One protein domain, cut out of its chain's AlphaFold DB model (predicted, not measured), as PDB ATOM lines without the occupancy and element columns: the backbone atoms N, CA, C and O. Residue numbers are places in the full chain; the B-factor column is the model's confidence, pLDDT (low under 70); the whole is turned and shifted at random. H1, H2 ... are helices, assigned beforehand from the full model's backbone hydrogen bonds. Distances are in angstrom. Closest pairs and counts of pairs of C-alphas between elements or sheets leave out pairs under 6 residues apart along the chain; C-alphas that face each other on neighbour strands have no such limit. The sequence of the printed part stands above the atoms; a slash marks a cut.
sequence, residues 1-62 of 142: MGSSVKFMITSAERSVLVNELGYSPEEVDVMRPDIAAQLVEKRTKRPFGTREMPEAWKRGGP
ATOM      1  N   MET A   1     149.757 144.563 233.488       39.84
ATOM      2  CA  MET A   1     151.140 144.038 233.535       39.84
ATOM      3  C   MET A   1     151.531 143.918 234.997       39.84
ATOM      4  O   MET A   1     151.645 144.941 235.656       39.84
ATOM      5  N   GLY A   2     151.611 142.699 235.534       44.91
ATOM      6  CA  GLY A   2     152.022 142.479 236.922       44.91
ATOM      7  C   GLY A   2     153.539 142.579 237.029       44.91
ATOM      8  O   GLY A   2     154.248 141.816 236.381       44.91
ATOM      9  N   SER A   3     154.043 143.536 237.801       59.16
ATOM     10  CA  SER A   3     155.459 143.589 238.158       59.16
ATOM     11  C   SER A   3     155.733 142.510 239.204       59.16
ATOM     12  O   SER A   3     155.191 142.578 240.307       59.16
ATOM     13  N   SER A   4     156.550 141.514 238.862       65.38
ATOM     14  CA  SER A   4     157.063 140.553 239.841       65.38
ATOM     15  C   SER A   4     158.045 141.285 240.757       65.38
ATOM     16  O   SER A   4     159.143 141.642 240.329       65.38
ATOM     17  N   VAL A   5     157.612 141.598 241.980       67.12
ATOM     18  CA  VAL A   5     158.444 142.267 242.989       67.12
ATOM     19  C   VAL A   5     159.264 141.199 243.701       67.12
ATOM     20  O   VAL A   5     158.702 140.257 244.267       67.12
ATOM     21  N   LYS A   6     160.594 141.323 243.669       74.56
ATOM     22  CA  LYS A   6     161.483 140.403 244.384       74.56
ATOM     23  C   LYS A   6     161.711 140.950 245.791       74.56
ATOM     24  O   LYS A   6     162.146 142.079 245.970       74.56
ATOM     25  N   PHE A   7     161.453 140.131 246.807       77.62
ATOM     26  CA  PHE A   7     161.643 140.517 248.214       77.62
ATOM     27  C   PHE A   7     162.993 140.068 248.790       77.62
ATOM     28  O   PHE A   7     163.401 140.521 249.863       77.62
ATOM     29  N   MET A   8     163.713 139.196 248.080       85.00
ATOM     30  CA  MET A   8     164.964 138.604 248.542       85.00
ATOM     31  C   MET A   8     165.934 138.386 247.381       85.00
ATOM     32  O   MET A   8     165.506 138.092 246.267       85.00
ATOM     33  N   ILE A   9     167.229 138.541 247.661       84.19
ATOM     34  CA  ILE A   9     168.315 138.207 246.735       84.19
ATOM     35  C   ILE A   9     168.605 136.719 246.902       84.19
ATOM     36  O   ILE A   9     168.838 136.250 248.017       84.19
ATOM     37  N   THR A  10     168.553 135.969 245.809       88.12
ATOM     38  CA  THR A  10     168.810 134.524 245.845       88.12
ATOM     39  C   THR A  10     170.308 134.222 245.962       88.12
ATOM     40  O   THR A  10     171.152 135.028 245.570       88.12
ATOM     41  N   SER A  11     170.667 133.033 246.461       84.88
ATOM     42  CA  SER A  11     172.079 132.616 246.561       84.88
ATOM     43  C   SER A  11     172.790 132.608 245.202       84.88
ATOM     44  O   SER A  11     173.978 132.918 245.124       84.88
ATOM     45  N   ALA A  12     172.068 132.280 244.126       86.06
ATOM     46  CA  ALA A  12     172.604 132.322 242.770       86.06
ATOM     47  C   ALA A  12     172.912 133.765 242.344       86.06
ATOM     48  O   ALA A  12     174.030 134.051 241.922       86.06
ATOM     49  N   GLU A  13     171.980 134.700 242.544       85.56
ATOM     50  CA  GLU A  13     172.207 136.125 242.258       85.56
ATOM     51  C   GLU A  13     173.358 136.700 243.093       85.56
ATOM     52  O   GLU A  13     174.177 137.449 242.564       85.56
ATOM     53  N   ARG A  14     173.483 136.297 244.366       86.88
ATOM     54  CA  ARG A  14     174.609 136.682 245.234       86.88
ATOM     55  C   ARG A  14     175.950 136.238 244.651       86.88
ATOM     56  O   ARG A  14     176.883 137.034 244.617       86.88
ATOM     57  N   SER A  15     176.043 135.005 244.150       86.38
ATOM     58  CA  SER A  15     177.271 134.513 243.515       86.38
ATOM     59  C   SER A  15     177.637 135.296 242.251       86.38
ATOM     60  O   SER A  15     178.800 135.646 242.080       86.38
ATOM     61  N   VAL A  16     176.658 135.652 241.414       87.00
ATOM     62  CA  VAL A  16     176.888 136.462 240.207       87.00
ATOM     63  C   VAL A  16     177.337 137.876 240.583       87.00
ATOM     64  O   VAL A  16     178.302 138.397 240.028       87.00
ATOM     65  N   LEU A  17     176.688 138.495 241.572       85.50
ATOM     66  CA  LEU A  17     177.038 139.841 242.033       85.50
ATOM     67  C   LEU A  17     178.455 139.905 242.616       85.50
ATOM     68  O   LEU A  17     179.196 140.839 242.312       85.50
ATOM     69  N   VAL A  18     178.850 138.912 243.411       88.62
ATOM     70  CA  VAL A  18     180.176 138.892 244.043       88.62
ATOM     71  C   VAL A  18     181.262 138.470 243.053       88.62
ATOM     72  O   VAL A  18     182.241 139.193 242.875       88.62
ATOM     73  N   ASN A  19     181.086 137.338 242.368       86.62
ATOM     74  CA  ASN A  19     182.150 136.737 241.559       86.62
ATOM     75  C   ASN A  19     182.292 137.382 240.177       86.62
ATOM     76  O   ASN A  19     183.410 137.555 239.698       86.62
ATOM     77  N   GLU A  20     181.183 137.735 239.521       86.69
ATOM     78  CA  GLU A  20     181.225 138.263 238.149       86.69
ATOM     79  C   GLU A  20     181.220 139.793 238.115       86.69
ATOM     80  O   GLU A  20     181.886 140.409 237.276       86.69
ATOM     81  N   LEU A  21     180.463 140.425 239.018       84.44
ATOM     82  CA  LEU A  21     180.230 141.874 238.994       84.44
ATOM     83  C   LEU A  21     181.090 142.660 239.997       84.44
ATOM     84  O   LEU A  21     181.169 143.889 239.884       84.44
ATOM     85  N   GLY A  22     181.775 141.963 240.912       85.06
ATOM     86  CA  GLY A  22     182.758 142.535 241.834       85.06
ATOM     87  C   GLY A  22     182.153 143.352 242.977       85.06
ATOM     88  O   GLY A  22     182.778 144.312 243.436       85.06
ATOM     89  N   TYR A  23     180.933 143.025 243.404       86.19
ATOM     90  CA  TYR A  23     180.338 143.594 244.617       86.19
ATOM     91  C   TYR A  23     180.857 142.875 245.866       86.19
ATOM     92  O   TYR A  23     181.099 141.668 245.842       86.19
ATOM     93  N   SER A  24     181.000 143.602 246.974       87.38
ATOM     94  CA  SER A  24     181.325 142.976 248.260       87.38
ATOM     95  C   SER A  24     180.121 142.178 248.788       87.38
ATOM     96  O   SER A  24     178.983 142.631 248.625       87.38
ATOM     97  N   PRO A  25     180.318 141.021 249.451       84.56
ATOM     98  CA  PRO A  25     179.220 140.273 250.069       84.56
ATOM     99  C   PRO A  25     178.419 141.123 251.065       84.56
ATOM    100  O   PRO A  25     177.195 141.031 251.092       84.56
ATOM    101  N   GLU A  26     179.091 142.008 251.804       86.06
ATOM    102  CA  GLU A  26     178.444 142.938 252.737       86.06
ATOM    103  C   GLU A  26     177.536 143.934 252.005       86.06
ATOM    104  O   GLU A  26     176.434 144.227 252.459       86.06
ATOM    105  N   GLU A  27     177.962 144.420 250.832       85.06
ATOM    106  CA  GLU A  27     177.159 145.323 250.004       85.06
ATOM    107  C   GLU A  27     175.925 144.618 249.441       85.06
ATOM    108  O   GLU A  27     174.859 145.226 249.371       85.06
ATOM    109  N   VAL A  28     176.045 143.345 249.056       86.69
ATOM    110  CA  VAL A  28     174.908 142.569 248.541       86.69
ATOM    111  C   VAL A  28     173.862 142.342 249.633       86.69
ATOM    112  O   VAL A  28     172.669 142.437 249.351       86.69
ATOM    113  N   ASP A  29     174.278 142.126 250.881       85.94
ATOM    114  CA  ASP A  29     173.352 141.861 251.989       85.94
ATOM    115  C   ASP A  29     172.499 143.095 252.340       85.94
ATOM    116  O   ASP A  29     171.298 142.977 252.609       85.94
ATOM    117  N   VAL A  30     173.075 144.300 252.250       87.56
ATOM    118  CA  VAL A  30     172.315 145.553 252.397       87.56
ATOM    119  C   VAL A  30     171.631 146.008 251.104       87.56
ATOM    120  O   VAL A  30     170.880 146.980 251.143       87.56
ATOM    121  N   MET A  31     171.832 145.347 249.963       87.12
ATOM    122  CA  MET A  31     171.263 145.769 248.679       87.12
ATOM    123  C   MET A  31     169.749 145.503 248.590       87.12
ATOM    124  O   MET A  31     169.204 144.528 249.122       87.12
ATOM    125  N   ARG A  32     169.035 146.379 247.874       86.69
ATOM    126  CA  ARG A  32     167.634 146.155 247.493       86.69
ATOM    127  C   ARG A  32     167.530 145.006 246.474       86.69
ATOM    128  O   ARG A  32     168.184 145.079 245.432       86.69
ATOM    129  N   PRO A  33     166.656 144.009 246.702       87.25
ATOM    130  CA  PRO A  33     166.514 142.868 245.795       87.25
ATOM    131  C   PRO A  33     166.088 143.238 244.370       87.25
ATOM    132  O   PRO A  33     166.567 142.635 243.414       87.25
ATOM    133  N   ASP A  34     165.246 144.262 244.209       84.75
ATOM    134  CA  ASP A  34     164.818 144.728 242.883       84.75
ATOM    135  C   ASP A  34     165.995 145.258 242.048       84.75
ATOM    136  O   ASP A  34     166.072 145.028 240.843       84.75
ATOM    137  N   ILE A  35     166.938 145.952 242.694       83.88
ATOM    138  CA  ILE A  35     168.133 146.493 242.035       83.88
ATOM    139  C   ILE A  35     169.111 145.361 241.740       83.88
ATOM    140  O   ILE A  35     169.619 145.283 240.626       83.88
ATOM    141  N   ALA A  36     169.321 144.449 242.692       85.69
ATOM    142  CA  ALA A  36     170.148 143.261 242.495       85.69
ATOM    143  C   ALA A  36     169.700 142.451 241.267       85.69
ATOM    144  O   ALA A  36     170.520 142.113 240.416       85.69
ATOM    145  N   ALA A  37     168.393 142.225 241.117       85.62
ATOM    146  CA  ALA A  37     167.838 141.533 239.960       85.62
ATOM    147  C   ALA A  37     168.124 142.269 238.642       85.62
ATOM    148  O   ALA A  37     168.563 141.647 237.679       85.62
ATOM    149  N   GLN A  38     167.943 143.594 238.613       84.00
ATOM    150  CA  GLN A  38     168.257 144.407 237.433       84.00
ATOM    151  C   GLN A  38     169.755 144.414 237.107       84.00
ATOM    152  O   GLN A  38     170.128 144.462 235.936       84.00
ATOM    153  N   LEU A  39     170.623 144.383 238.119       85.44
ATOM    154  CA  LEU A  39     172.074 144.337 237.937       85.44
ATOM    155  C   LEU A  39     172.533 142.994 237.379       85.44
ATOM    156  O   LEU A  39     173.393 142.977 236.499       85.44
ATOM    157  N   VAL A  40     171.941 141.897 237.858       86.62
ATOM    158  CA  VAL A  40     172.186 140.546 237.338       86.62
ATOM    159  C   VAL A  40     171.689 140.434 235.897       86.62
ATOM    160  O   VAL A  40     172.433 139.975 235.034       86.62
ATOM    161  N   GLU A  41     170.484 140.928 235.608       85.25
ATOM    162  CA  GLU A  41     169.913 140.940 234.254       85.25
ATOM    163  C   GLU A  41     170.779 141.746 233.275       85.25
ATOM    164  O   GLU A  41     171.098 141.282 232.182       85.25
ATOM    165  N   LYS A  42     171.221 142.940 233.685       84.00
ATOM    166  CA  LYS A  42     172.037 143.835 232.850       84.00
ATOM    167  C   LYS A  42     173.536 143.542 232.908       84.00
ATOM    168  O   LYS A  42     174.301 144.250 232.255       84.00
ATOM    169  N   ARG A  43     173.972 142.575 233.724       84.12
ATOM    170  CA  ARG A  43     175.386 142.256 234.006       84.12
ATOM    171  C   ARG A  43     176.254 143.499 234.228       84.12
ATOM    172  O   ARG A  43     177.350 143.639 233.685       84.12
ATOM    173  N   THR A  44     175.732 144.454 234.995       78.56
ATOM    174  CA  THR A  44     176.387 145.754 235.178       78.56
ATOM    175  C   THR A  44     177.427 145.678 236.293       78.56
ATOM    176  O   THR A  44     177.082 145.471 237.459       78.56
ATOM    177  N   LYS A  45     178.704 145.866 235.936       83.44
ATOM    178  CA  LYS A  45     179.818 145.948 236.897       83.44
ATOM    179  C   LYS A  45     179.623 147.103 237.878       83.44
ATOM    180  O   LYS A  45     178.996 148.104 237.527       83.44
ATOM    181  N   ARG A  46     180.203 146.978 239.079       81.12
ATOM    182  CA  ARG A  46     180.131 147.968 240.168       81.12
ATOM    183  C   ARG A  46     180.453 149.395 239.676       81.12
ATOM    184  O   ARG A  46     181.620 149.708 239.443       81.12
ATOM    185  N   PRO A  47     179.451 150.292 239.550       76.69
ATOM    186  CA  PRO A  47     179.653 151.622 238.970       76.69
ATOM    187  C   PRO A  47     180.266 152.624 239.961       76.69
ATOM    188  O   PRO A  47     180.632 153.731 239.574       76.69
ATOM    189  N   PHE A  48     180.375 152.255 241.241       73.75
ATOM    190  CA  PHE A  48     180.844 153.139 242.311       73.75
ATOM    191  C   PHE A  48     182.348 153.039 242.581       73.75
ATOM    192  O   PHE A  48     182.882 153.875 243.308       73.75
ATOM    193  N   GLY A  49     183.047 152.076 241.969       76.00
ATOM    194  CA  GLY A  49     184.490 151.900 242.152       76.00
ATOM    195  C   GLY A  49     184.850 151.805 243.636       76.00
ATOM    196  O   GLY A  49     184.369 150.919 244.322       76.00
ATOM    197  N   THR A  50     185.655 152.736 244.147       75.88
ATOM    198  CA  THR A  50     186.089 152.781 245.560       75.88
ATOM    199  C   THR A  50     185.069 153.421 246.511       75.88
ATOM    200  O   THR A  50     185.286 153.446 247.718       75.88
ATOM    201  N   ARG A  51     183.970 153.986 245.999       78.56
ATOM    202  CA  ARG A  51     182.953 154.641 246.835       78.56
ATOM    203  C   ARG A  51     181.996 153.618 247.428       78.56
ATOM    204  O   ARG A  51     181.707 152.596 246.811       78.56
ATOM    205  N   GLU A  52     181.469 153.940 248.603       80.62
ATOM    206  CA  GLU A  52     180.407 153.156 249.223       80.62
ATOM    207  C   GLU A  52     179.150 153.106 248.347       80.62
ATOM    208  O   GLU A  52     178.842 154.040 247.595       80.62
ATOM    209  N   MET A  53     178.396 152.013 248.479       82.56
ATOM    210  CA  MET A  53     177.116 151.851 247.802       82.56
ATOM    211  C   MET A  53     176.145 152.985 248.193       82.56
ATOM    212  O   MET A  53     175.951 153.239 249.387       82.56
ATOM    213  N   PRO A  54     175.502 153.661 247.222       82.69
ATOM    214  CA  PRO A  54     174.593 154.762 247.506       82.69
ATOM    215  C   PRO A  54     173.364 154.294 248.283       82.69
ATOM    216  O   PRO A  54     172.864 153.183 248.107       82.69
ATOM    217  N   GLU A  55     172.824 155.191 249.102       81.44
ATOM    218  CA  GLU A  55     171.709 154.893 250.000       81.44
ATOM    219  C   GLU A  55     170.441 154.451 249.254       81.44
ATOM    220  O   GLU A  55     169.755 153.536 249.693       81.44
ATOM    221  N   ALA A  56     170.186 154.992 248.057       80.94
ATOM    222  CA  ALA A  56     169.069 154.572 247.204       80.94
ATOM    223  C   ALA A  56     169.126 153.084 246.795       80.94
ATOM    224  O   ALA A  56     168.109 152.515 246.396       80.94
ATOM    225  N   TRP A  57     170.308 152.460 246.861       83.12
ATOM    226  CA  TRP A  57     170.508 151.040 246.562       83.12
ATOM    227  C   TRP A  57     170.442 150.166 247.814       83.12
ATOM    228  O   TRP A  57     170.208 148.962 247.699       83.12
ATOM    229  N   LYS A  58     170.590 150.769 248.999       86.56
ATOM    230  CA  LYS A  58     170.477 150.095 250.290       86.56
ATOM    231  C   LYS A  58     169.010 149.825 250.645       86.56
ATOM    232  O   LYS A  58     168.091 150.600 250.346       86.56
ATOM    233  N   ARG A  59     168.773 148.699 251.313       76.12
ATOM    234  CA  ARG A  59     167.500 148.325 251.927       76.12
ATOM    235  C   ARG A  59     167.236 149.305 253.076       76.12
ATOM    236  O   ARG A  59     168.020 149.382 254.008       76.12
ATOM    237  N   GLY A  60     166.161 150.088 252.968       69.38
ATOM    238  CA  GLY A  60     165.816 151.141 253.938       69.38
ATOM    239  C   GLY A  60     166.170 152.568 253.510       69.38
ATOM    240  O   GLY A  60     165.628 153.506 254.080       69.38
ATOM    241  N   GLY A  61     166.981 152.751 252.461       64.69
ATOM    242  CA  GLY A  61     167.196 154.079 251.886       64.69
ATOM    243  C   GLY A  61     165.940 154.627 251.202       64.69
ATOM    244  O   GLY A  61     165.044 153.839 250.849       64.69
ATOM    245  N   PRO A  62     165.852 155.954 250.985       65.38
ATOM    246  CA  PRO A  62     164.705 156.567 250.327       65.38
ATOM    247  C   PRO A  62     164.450 155.864 248.986       65.38
ATOM    248  O   PRO A  62     165.394 155.652 248.217       65.38
TER     249      PRO A  62
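What this domain is: This is residues 1 to 62 of the 142 residues of the protein "Unnamed product" of Ostreococcus tauri (UniProt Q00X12). Three short helices make a small cluster, their centres forming a triangle, with H2 and H3 both packed on H1 and a long stretch with no named element, residues 42 to 62, running on from the end of H3 and looping over the side away from H1. Residues 1 to 5 stick out as a tail that adds to the length. The printed part has 62 residues, with H1, H2 and H3 in that order and no named strand; the class is all helix, though under half of the residues, 25, are in named elements. It is compact, with a radius of gyration of the C-alphas of 11.2 A and spans of 37 by 26 by 18 A.

Where its parts are: H1 is residues 11 to 20, 13.6 A long, from C-alpha 11 at (172.079, 132.616, 246.561). H2 is residues 25 to 30, 9.0 A. H3 is residues 33 to 41, 12.2 A, ending at C-alpha 41 at (169.913, 140.940, 234.254).

How they stand to each other: H1 and H2 touch, closest at the C-alphas of Val 18 and Pro 25, 6.3 A, at a steep tilt of 54 degrees, opposite ways. H1 and H3 touch, closest at the C-alphas of Glu 13 and Val 40, 6.6 A, at a steep tilt of 54 degrees, the same way. H2 and H3 are close but not clearly touching; their closest C-alphas, of Val 28 and Ala 36, are 7.7 A apart. In H1, H2 and H3 every O i to N i+4 pair is within hydrogen-bond range.

The domain as a whole: The C-alphas farthest apart, of Met 1 and Thr 50, are 38.0 A apart. The printed part has no cut, and both links between helices are tight. Model confidence is under 70 at residues 1 to 5 and 60 to 62.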